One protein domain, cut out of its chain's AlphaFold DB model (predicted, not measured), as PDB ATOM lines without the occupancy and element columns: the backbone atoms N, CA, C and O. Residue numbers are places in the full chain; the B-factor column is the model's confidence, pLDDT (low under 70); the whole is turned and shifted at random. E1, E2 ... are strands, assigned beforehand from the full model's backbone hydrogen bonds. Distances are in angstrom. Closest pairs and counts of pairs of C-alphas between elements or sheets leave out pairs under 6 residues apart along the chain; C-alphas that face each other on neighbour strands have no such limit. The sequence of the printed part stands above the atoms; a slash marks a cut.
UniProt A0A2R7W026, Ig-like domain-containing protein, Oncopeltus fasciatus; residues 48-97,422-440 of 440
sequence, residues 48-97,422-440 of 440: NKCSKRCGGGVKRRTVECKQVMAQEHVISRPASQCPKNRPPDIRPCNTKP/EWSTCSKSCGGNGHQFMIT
ATOM      1  N   ASN A  48      89.659 242.084 153.211       44.16
ATOM      2  CA  ASN A  48      89.100 242.614 154.468       44.16
ATOM      3  C   ASN A  48      89.749 243.927 154.972       44.16
ATOM      4  O   ASN A  48      89.573 244.317 156.129       44.16
ATOM      5  N   LYS A  49      90.523 244.629 154.134       44.28
ATOM      6  CA  LYS A  49      91.250 245.859 154.509       44.28
ATOM      7  C   LYS A  49      90.386 247.116 154.319       44.28
ATOM      8  O   LYS A  49      90.538 247.857 153.353       44.28
ATOM      9  N   CYS A  50      89.477 247.373 155.264       53.09
ATOM     10  CA  CYS A  50      88.553 248.514 155.217       53.09
ATOM     11  C   CYS A  50      89.266 249.877 155.094       53.09
ATOM     12  O   CYS A  50      90.173 250.195 155.866       53.09
ATOM     13  N   SER A  51      88.777 250.732 154.189       54.38
ATOM     14  CA  SER A  51      89.367 252.041 153.863       54.38
ATOM     15  C   SER A  51      89.295 253.097 154.982       54.38
ATOM     16  O   SER A  51      89.979 254.118 154.905       54.38
ATOM     17  N   LYS A  52      88.481 252.887 156.030       52.53
ATOM     18  CA  LYS A  52      88.311 253.799 157.182       52.53
ATOM     19  C   LYS A  52      88.056 253.013 158.479       52.53
ATOM     20  O   LYS A  52      87.335 252.022 158.457       52.53
ATOM     21  N   ARG A  53      88.598 253.492 159.612       60.56
ATOM     22  CA  ARG A  53      88.494 252.887 160.967       60.56
ATOM     23  C   ARG A  53      87.695 253.757 161.963       60.56
ATOM     24  O   ARG A  53      88.165 254.041 163.062       60.56
ATOM     25  N   CYS A  54      86.541 254.270 161.547       69.31
ATOM     26  CA  CYS A  54      85.732 255.226 162.316       69.31
ATOM     27  C   CYS A  54      84.270 254.772 162.416       69.31
ATOM     28  O   CYS A  54      83.866 253.875 161.683       69.31
ATOM     29  N   GLY A  55      83.471 255.421 163.268       67.31
ATOM     30  CA  GLY A  55      82.008 255.249 163.294       67.31
ATOM     31  C   GLY A  55      81.459 254.309 164.374       67.31
ATOM     32  O   GLY A  55      80.285 253.944 164.317       67.31
ATOM     33  N   GLY A  56      82.283 253.947 165.362       74.69
ATOM     34  CA  GLY A  56      81.904 253.092 166.486       74.69
ATOM     35  C   GLY A  56      81.719 251.619 166.112       74.69
ATOM     36  O   GLY A  56      81.798 251.231 164.951       74.69
ATOM     37  N   GLY A  57      81.481 250.790 167.125       79.12
ATOM     38  CA  GLY A  57      81.333 249.340 167.010       79.12
ATOM     39  C   GLY A  57      81.697 248.652 168.325       79.12
ATOM     40  O   GLY A  57      82.237 249.285 169.235       79.12
ATOM     41  N   VAL A  58      81.431 247.351 168.422       83.94
ATOM     42  CA  VAL A  58      81.838 246.527 169.569       83.94
ATOM     43  C   VAL A  58      82.512 245.236 169.118       83.94
ATOM     44  O   VAL A  58      82.168 244.667 168.085       83.94
ATOM     45  N   LYS A  59      83.478 244.768 169.904       83.19
ATOM     46  CA  LYS A  59      83.947 243.382 169.897       83.19
ATOM     47  C   LYS A  59      83.254 242.635 171.033       83.19
ATOM     48  O   LYS A  59      83.068 243.221 172.101       83.19
ATOM     49  N   ARG A  60      82.926 241.362 170.820       90.25
ATOM     50  CA  ARG A  60      82.441 240.437 171.853       90.25
ATOM     51  C   ARG A  60      83.459 239.308 172.057       90.25
ATOM     52  O   ARG A  60      84.216 238.997 171.142       90.25
ATOM     53  N   ARG A  61      83.472 238.699 173.234       87.50
ATOM     54  CA  ARG A  61      84.089 237.396 173.533       87.50
ATOM     55  C   ARG A  61      83.169 236.612 174.466       87.50
ATOM     56  O   ARG A  61      82.317 237.213 175.117       87.50
ATOM     57  N   THR A  62      83.338 235.300 174.562       88.69
ATOM     58  CA  THR A  62      82.696 234.522 175.631       88.69
ATOM     59  C   THR A  62      83.471 234.687 176.942       88.69
ATOM     60  O   THR A  62      84.688 234.895 176.947       88.69
ATOM     61  N   VAL A  63      82.737 234.664 178.056       90.69
ATOM     62  CA  VAL A  63      83.259 234.777 179.425       90.69
ATOM     63  C   VAL A  63      82.491 233.770 180.273       90.69
ATOM     64  O   VAL A  63      81.345 234.024 180.665       90.69
ATOM     65  N   GLU A  64      83.115 232.619 180.490       89.31
ATOM     66  CA  GLU A  64      82.526 231.408 181.062       89.31
ATOM     67  C   GLU A  64      83.151 231.132 182.434       89.31
ATOM     68  O   GLU A  64      84.365 231.247 182.601       89.31
ATOM     69  N   CYS A  65      82.330 230.772 183.422       89.88
ATOM     70  CA  CYS A  65      82.839 230.300 184.707       89.88
ATOM     71  C   CYS A  65      83.236 228.832 184.561       89.88
ATOM     72  O   CYS A  65      82.429 228.019 184.100       89.88
ATOM     73  N   LYS A  66      84.477 228.490 184.912       87.06
ATOM     74  CA  LYS A  66      85.011 227.139 184.742       87.06
ATOM     75  C   LYS A  66      85.756 226.667 185.982       87.06
ATOM     76  O   LYS A  66      86.507 227.412 186.601       87.06
ATOM     77  N   GLN A  67      85.524 225.407 186.323       84.56
ATOM     78  CA  GLN A  67      86.189 224.699 187.407       84.56
ATOM     79  C   GLN A  67      87.319 223.860 186.808       84.56
ATOM     80  O   GLN A  67      87.050 222.972 185.994       84.56
ATOM     81  N   VAL A  68      88.562 224.145 187.193       78.06
ATOM     82  CA  VAL A  68      89.748 223.411 186.723       78.06
ATOM     83  C   VAL A  68      90.091 222.327 187.741       78.06
ATOM     84  O   VAL A  68      90.244 222.618 188.924       78.06
ATOM     85  N   MET A  69      90.199 221.074 187.297       78.12
ATOM     86  CA  MET A  69      90.602 219.946 188.147       78.12
ATOM     87  C   MET A  69      92.046 219.516 187.853       78.12
ATOM     88  O   MET A  69      92.579 219.789 186.779       78.12
ATOM     89  N   ALA A  70      92.674 218.794 188.787       70.88
ATOM     90  CA  ALA A  70      94.098 218.418 188.763       70.88
ATOM     91  C   ALA A  70      94.524 217.420 187.651       70.88
ATOM     92  O   ALA A  70      95.595 216.825 187.726       70.88
ATOM     93  N   GLN A  71      93.683 217.215 186.635       68.62
ATOM     94  CA  GLN A  71      93.895 216.327 185.481       68.62
ATOM     95  C   GLN A  71      93.553 217.046 184.158       68.62
ATOM     96  O   GLN A  71      93.054 216.424 183.226       68.62
ATOM     97  N   GLU A  72      93.706 218.375 184.116       65.25
ATOM     98  CA  GLU A  72      93.339 219.277 183.000       65.25
ATOM     99  C   GLU A  72      91.864 219.233 182.548       65.25
ATOM    100  O   GLU A  72      91.459 219.997 181.673       65.25
ATOM    101  N   HIS A  73      91.015 218.403 183.157       69.75
ATOM    102  CA  HIS A  73      89.586 218.378 182.874       69.75
ATOM    103  C   HIS A  73      88.901 219.633 183.438       69.75
ATOM    104  O   HIS A  73      89.001 219.928 184.634       69.75
ATOM    105  N   VAL A  74      88.177 220.355 182.577       78.25
ATOM    106  CA  VAL A  74      87.565 221.650 182.902       78.25
ATOM    107  C   VAL A  74      86.046 221.594 182.744       78.25
ATOM    108  O   VAL A  74      85.535 221.427 181.638       78.25
ATOM    109  N   ILE A  75      85.315 221.790 183.844       82.88
ATOM    110  CA  ILE A  75      83.845 221.738 183.872       82.88
ATOM    111  C   ILE A  75      83.265 223.156 183.798       82.88
ATOM    112  O   ILE A  75      83.680 224.044 184.543       82.88
ATOM    113  N   SER A  76      82.280 223.370 182.920       84.00
ATOM    114  CA  SER A  76      81.517 224.626 182.845       84.00
ATOM    115  C   SER A  76      80.552 224.757 184.028       84.00
ATOM    116  O   SER A  76      79.872 223.794 184.387       84.00
ATOM    117  N   ARG A  77      80.491 225.939 184.647       86.12
ATOM    118  CA  ARG A  77      79.734 226.210 185.880       86.12
ATOM    119  C   ARG A  77      78.889 227.487 185.763       86.12
ATOM    120  O   ARG A  77      79.196 228.354 184.942       86.12
ATOM    121  N   PRO A  78      77.809 227.633 186.557       86.31
ATOM    122  CA  PRO A  78      77.006 228.852 186.559       86.31
ATOM    123  C   PRO A  78      77.819 230.057 187.050       86.31
ATOM    124  O   PRO A  78      78.666 229.951 187.935       86.31
ATOM    125  N   ALA A  79      77.511 231.237 186.504       83.62
ATOM    126  CA  ALA A  79      78.218 232.492 186.782       83.62
ATOM    127  C   ALA A  79      78.261 232.893 188.273       83.62
ATOM    128  O   ALA A  79      79.133 233.664 188.666       83.62
ATOM    129  N   SER A  80      77.341 232.375 189.091       84.50
ATOM    130  CA  SER A  80      77.258 232.591 190.540       84.50
ATOM    131  C   SER A  80      78.351 231.888 191.354       84.50
ATOM    132  O   SER A  80      78.581 232.282 192.494       84.50
ATOM    133  N   GLN A  81      79.025 230.875 190.796       84.25
ATOM    134  CA  GLN A  81      80.100 230.132 191.474       84.25
ATOM    135  C   GLN A  81      81.495 230.750 191.264       84.25
ATOM    136  O   GLN A  81      82.440 230.359 191.940       84.25
ATOM    137  N   CYS A  82      81.636 231.723 190.357       86.44
ATOM    138  CA  CYS A  82      82.903 232.412 190.106       86.44
ATOM    139  C   CYS A  82      83.017 233.757 190.854       86.44
ATOM    140  O   CYS A  82      82.006 234.339 191.260       86.44
ATOM    141  N   PRO A  83      84.241 234.307 191.004       85.38
ATOM    142  CA  PRO A  83      84.471 235.593 191.662       85.38
ATOM    143  C   PRO A  83      83.643 236.748 191.073       85.38
ATOM    144  O   PRO A  83      83.495 236.866 189.857       85.38
ATOM    145  N   LYS A  84      83.151 237.659 191.926       84.31
ATOM    146  CA  LYS A  84      82.248 238.769 191.537       84.31
ATOM    147  C   LYS A  84      82.817 239.686 190.439       84.31
ATOM    148  O   LYS A  84      82.063 240.306 189.695       84.31
ATOM    149  N   ASN A  85      84.140 239.763 190.315       86.31
ATOM    150  CA  ASN A  85      84.880 240.503 189.292       86.31
ATOM    151  C   ASN A  85      84.873 239.802 187.915       86.31
ATOM    152  O   ASN A  85      85.928 239.472 187.369       86.31
ATOM    153  N   ARG A  86      83.681 239.600 187.334       89.38
ATOM    154  CA  ARG A  86      83.516 239.032 185.986       89.38
ATOM    155  C   ARG A  86      84.220 239.899 184.923       89.38
ATOM    156  O   ARG A  86      83.914 241.088 184.824       89.38
ATOM    157  N   PRO A  87      85.114 239.338 184.084       89.81
ATOM    158  CA  PRO A  87      85.711 240.068 182.969       89.81
ATOM    159  C   PRO A  87      84.653 240.563 181.964       89.81
ATOM    160  O   PRO A  87      83.672 239.862 181.722       89.81
ATOM    161  N   PRO A  88      84.851 241.721 181.306       87.94
ATOM    162  CA  PRO A  88      83.895 242.224 180.323       87.94
ATOM    163  C   PRO A  88      83.839 241.311 179.090       87.94
ATOM    164  O   PRO A  88      84.886 240.958 178.535       87.94
ATOM    165  N   ASP A  89      82.632 240.965 178.646       87.44
ATOM    166  CA  ASP A  89      82.366 240.205 177.419       87.44
ATOM    167  C   ASP A  89      82.285 241.113 176.177       87.44
ATOM    168  O   ASP A  89      82.469 240.639 175.059       87.44
ATOM    169  N   ILE A  90      82.071 242.422 176.364       86.75
ATOM    170  CA  ILE A  90      82.000 243.446 175.309       86.75
ATOM    171  C   ILE A  90      83.122 244.484 175.482       86.75
ATOM    172  O   ILE A  90      83.407 244.935 176.591       86.75
ATOM    173  N   ARG A  91      83.736 244.925 174.374       86.56
ATOM    174  CA  ARG A  91      84.674 246.064 174.338       86.56
ATOM    175  C   ARG A  91      84.409 246.965 173.123       86.56
ATOM    176  O   ARG A  91      84.292 246.444 172.014       86.56
ATOM    177  N   PRO A  92      84.361 248.303 173.270       82.56
ATOM    178  CA  PRO A  92      84.161 249.204 172.136       82.56
ATOM    179  C   PRO A  92      85.356 249.202 171.167       82.56
ATOM    180  O   PRO A  92      86.517 249.103 171.570       82.56
ATOM    181  N   CYS A  93      85.063 249.355 169.877       82.75
ATOM    182  CA  CYS A  93      86.028 249.487 168.785       82.75
ATOM    183  C   CYS A  93      85.616 250.622 167.831       82.75
ATOM    184  O   CYS A  93      84.504 251.140 167.910       82.75
ATOM    185  N   ASN A  94      86.538 251.064 166.966       75.00
ATOM    186  CA  ASN A  94      86.324 252.174 166.020       75.00
ATOM    187  C   ASN A  94      85.786 253.469 166.675       75.00
ATOM    188  O   ASN A  94      85.050 254.234 166.056       75.00
ATOM    189  N   THR A  95      86.190 253.737 167.924       73.25
ATOM    190  CA  THR A  95      85.675 254.797 168.819       73.25
ATOM    191  C   THR A  95      85.880 256.235 168.338       73.25
ATOM    192  O   THR A  95      85.344 257.159 168.945       73.25
ATOM    193  N   LYS A  96      86.641 256.459 167.263       72.69
ATOM    194  CA  LYS A  96      86.773 257.792 166.665       72.69
ATOM    195  C   LYS A  96      85.538 258.085 165.796       72.69
ATOM    196  O   LYS A  96      85.207 257.252 164.942       72.69
ATOM    197  N   PRO A  97      84.874 259.247 165.955       70.00
ATOM    198  CA  PRO A  97      83.803 259.646 165.049       70.00
ATOM    199  C   PRO A  97      84.345 259.729 163.618       70.00
ATOM    200  O   PRO A  97      85.526 260.023 163.403       70.00
ATOM    201  N   GLU A 422      89.071 234.571 172.801       89.62
ATOM    202  CA  GLU A 422      89.594 235.652 171.974       89.62
ATOM    203  C   GLU A 422      88.513 236.640 171.524       89.62
ATOM    204  O   GLU A 422      87.329 236.320 171.391       89.62
ATOM    205  N   TRP A 423      88.932 237.878 171.267       83.38
ATOM    206  CA  TRP A 423      88.002 238.931 170.878       83.38
ATOM    207  C   TRP A 423      87.576 238.822 169.412       83.38
ATOM    208  O   TRP A 423      88.414 238.860 168.508       83.38
ATOM    209  N   SER A 424      86.263 238.875 169.171       84.44
ATOM    210  CA  SER A 424      85.675 238.902 167.830       84.44
ATOM    211  C   SER A 424      86.241 240.011 166.930       84.44
ATOM    212  O   SER A 424      86.861 241.000 167.359       84.44
ATOM    213  N   THR A 425      85.940 239.903 165.637       80.75
ATOM    214  CA  THR A 425      85.955 241.050 164.723       80.75
ATOM    215  C   THR A 425      85.065 242.182 165.265       80.75
ATOM    216  O   THR A 425      84.145 241.958 166.056       80.75
ATOM    217  N   CYS A 426      85.370 243.429 164.895       81.12
ATOM    218  CA  CYS A 426      84.543 244.573 165.285       81.12
ATOM    219  C   CYS A 426      83.204 244.505 164.534       81.12
ATOM    220  O   CYS A 426      83.216 244.425 163.308       81.12
ATOM    221  N   SER A 427      82.076 244.571 165.249       75.88
ATOM    222  CA  SER A 427      80.721 244.415 164.689       75.88
ATOM    223  C   SER A 427      80.363 245.431 163.600       75.88
ATOM    224  O   SER A 427      79.481 245.181 162.784       75.88
ATOM    225  N   LYS A 428      81.073 246.563 163.559       65.50
ATOM    226  CA  LYS A 428      81.082 247.513 162.445       65.50
ATOM    227  C   LYS A 428      82.507 247.600 161.903       65.50
ATOM    228  O   LYS A 428      83.370 248.234 162.509       65.50
ATOM    229  N   SER A 429      82.766 246.918 160.790       58.75
ATOM    230  CA  SER A 429      84.089 246.851 160.152       58.75
ATOM    231  C   SER A 429      84.465 248.156 159.442       58.75
ATOM    232  O   SER A 429      85.599 248.621 159.567       58.75
ATOM    233  N   CYS A 430      83.502 248.774 158.756       58.62
ATOM    234  CA  CYS A 430      83.625 250.051 158.058       58.62
ATOM    235  C   CYS A 430      82.684 251.126 158.637       58.62
ATOM    236  O   CYS A 430      81.844 250.850 159.494       58.62
ATOM    237  N   GLY A 431      82.867 252.373 158.187       53.16
ATOM    238  CA  GLY A 431      82.195 253.551 158.744       53.16
ATOM    239  C   GLY A 431      80.669 253.469 158.728       53.16
ATOM    240  O   GLY A 431      80.076 253.052 157.735       53.16
ATOM    241  N   GLY A 432      80.047 253.906 159.829       49.16
ATOM    242  CA  GLY A 432      78.592 253.925 159.984       49.16
ATOM    243  C   GLY A 432      77.891 254.591 158.799       49.16
ATOM    244  O   GLY A 432      78.243 255.704 158.413       49.16
ATOM    245  N   ASN A 433      76.914 253.880 158.235       50.44
ATOM    246  CA  ASN A 433      76.056 254.299 157.125       50.44
ATOM    247  C   ASN A 433      76.821 254.700 155.839       50.44
ATOM    248  O   ASN A 433      76.311 255.469 155.028       50.44
ATOM    249  N   GLY A 434      78.042 254.183 155.635       39.72
ATOM    250  CA  GLY A 434      78.836 254.387 154.420       39.72
ATOM    251  C   GLY A 434      79.020 253.098 153.616       39.72
ATOM    252  O   GLY A 434      79.501 252.101 154.153       39.72
ATOM    253  N   HIS A 435      78.682 253.133 152.323       40.12
ATOM    254  CA  HIS A 435      78.843 251.999 151.405       40.12
ATOM    255  C   HIS A 435      80.309 251.538 151.308       40.12
ATOM    256  O   HIS A 435      81.244 252.344 151.387       40.12
ATOM    257  N   GLN A 436      80.507 250.234 151.101       35.41
ATOM    258  CA  GLN A 436      81.826 249.674 150.822       35.41
ATOM    259  C   GLN A 436      82.287 250.091 149.423       35.41
ATOM    260  O   GLN A 436      81.655 249.752 148.428       35.41
ATOM    261  N   PHE A 437      83.424 250.778 149.357       38.94
ATOM    262  CA  PHE A 437      84.173 250.988 148.124       38.94
ATOM    263  C   PHE A 437      85.565 250.384 148.299       38.94
ATOM    264  O   PHE A 437      86.271 250.706 149.262       38.94
ATOM    265  N   MET A 438      85.927 249.495 147.375       28.83
ATOM    266  CA  MET A 438      87.275 248.944 147.251       28.83
ATOM    267  C   MET A 438      88.251 250.074 146.904       28.83
ATOM    268  O   MET A 438      87.904 250.984 146.152       28.83
ATOM    269  N   ILE A 439      89.470 250.012 147.439       32.44
ATOM    270  CA  ILE A 439      90.588 250.793 146.907       32.44
ATOM    271  C   ILE A 439      91.286 249.883 145.899       32.44
ATOM    272  O   ILE A 439      91.843 248.860 146.298       32.44
ATOM    273  N   THR A 440      91.183 250.245 144.623       34.69
ATOM    274  CA  THR A 440      91.933 249.671 143.496       34.69
ATOM    275  C   THR A 440      93.325 250.285 143.417       34.69
ATOM    276  O   THR A 440      93.371 251.538 143.433       34.69
TER     277      THR A 440
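AT A GLANCE: This is residues 48 to 97 and 422 to 440 of the 440 residues of the protein "Ig-like domain-containing protein" of Oncopeltus fasciatus (UniProt A0A2R7W026). A thin ribbon with little regular structure has the short pair E1 and E4 near its middle, the hairpin E2 and E3 towards one end and loops at the other. Of 69 printed residues, 16 are in four named strands, E1 E2 E3 E4; the class is all strand, in two antiparallel pairs. It is extended, radius of gyration of the C-alphas 18.1 A, spanning 55 by 24 by 13 A.

HOW THE PARTS SIT: E1, residues 58 to 60, runs on into E2, residues 63 to 68, at 24 degrees. E3, residues 74 to 77, forms an antiparallel hairpin with E2; N 67 and O 75, 2.9 A apart, are within hydrogen-bond range. E4, residues 90 to 92, is antiparallel to E1, with N 59 and O 91 at 2.8 A.

IN THESE COORDINATES: E1 begins at C-alpha 58 (81.838, 246.527, 169.569). E2 is 15.0 A long. E4 ends at C-alpha 92 (84.161, 249.204, 172.136).

THE WHOLE: Residues 98 to 421 are cut out; C-alphas 97 and 422 are 25.6 A apart. The link E3 to E4 is long. pLDDT is under 70 at residues 48 to 55, 71 to 73 and 428 to 440.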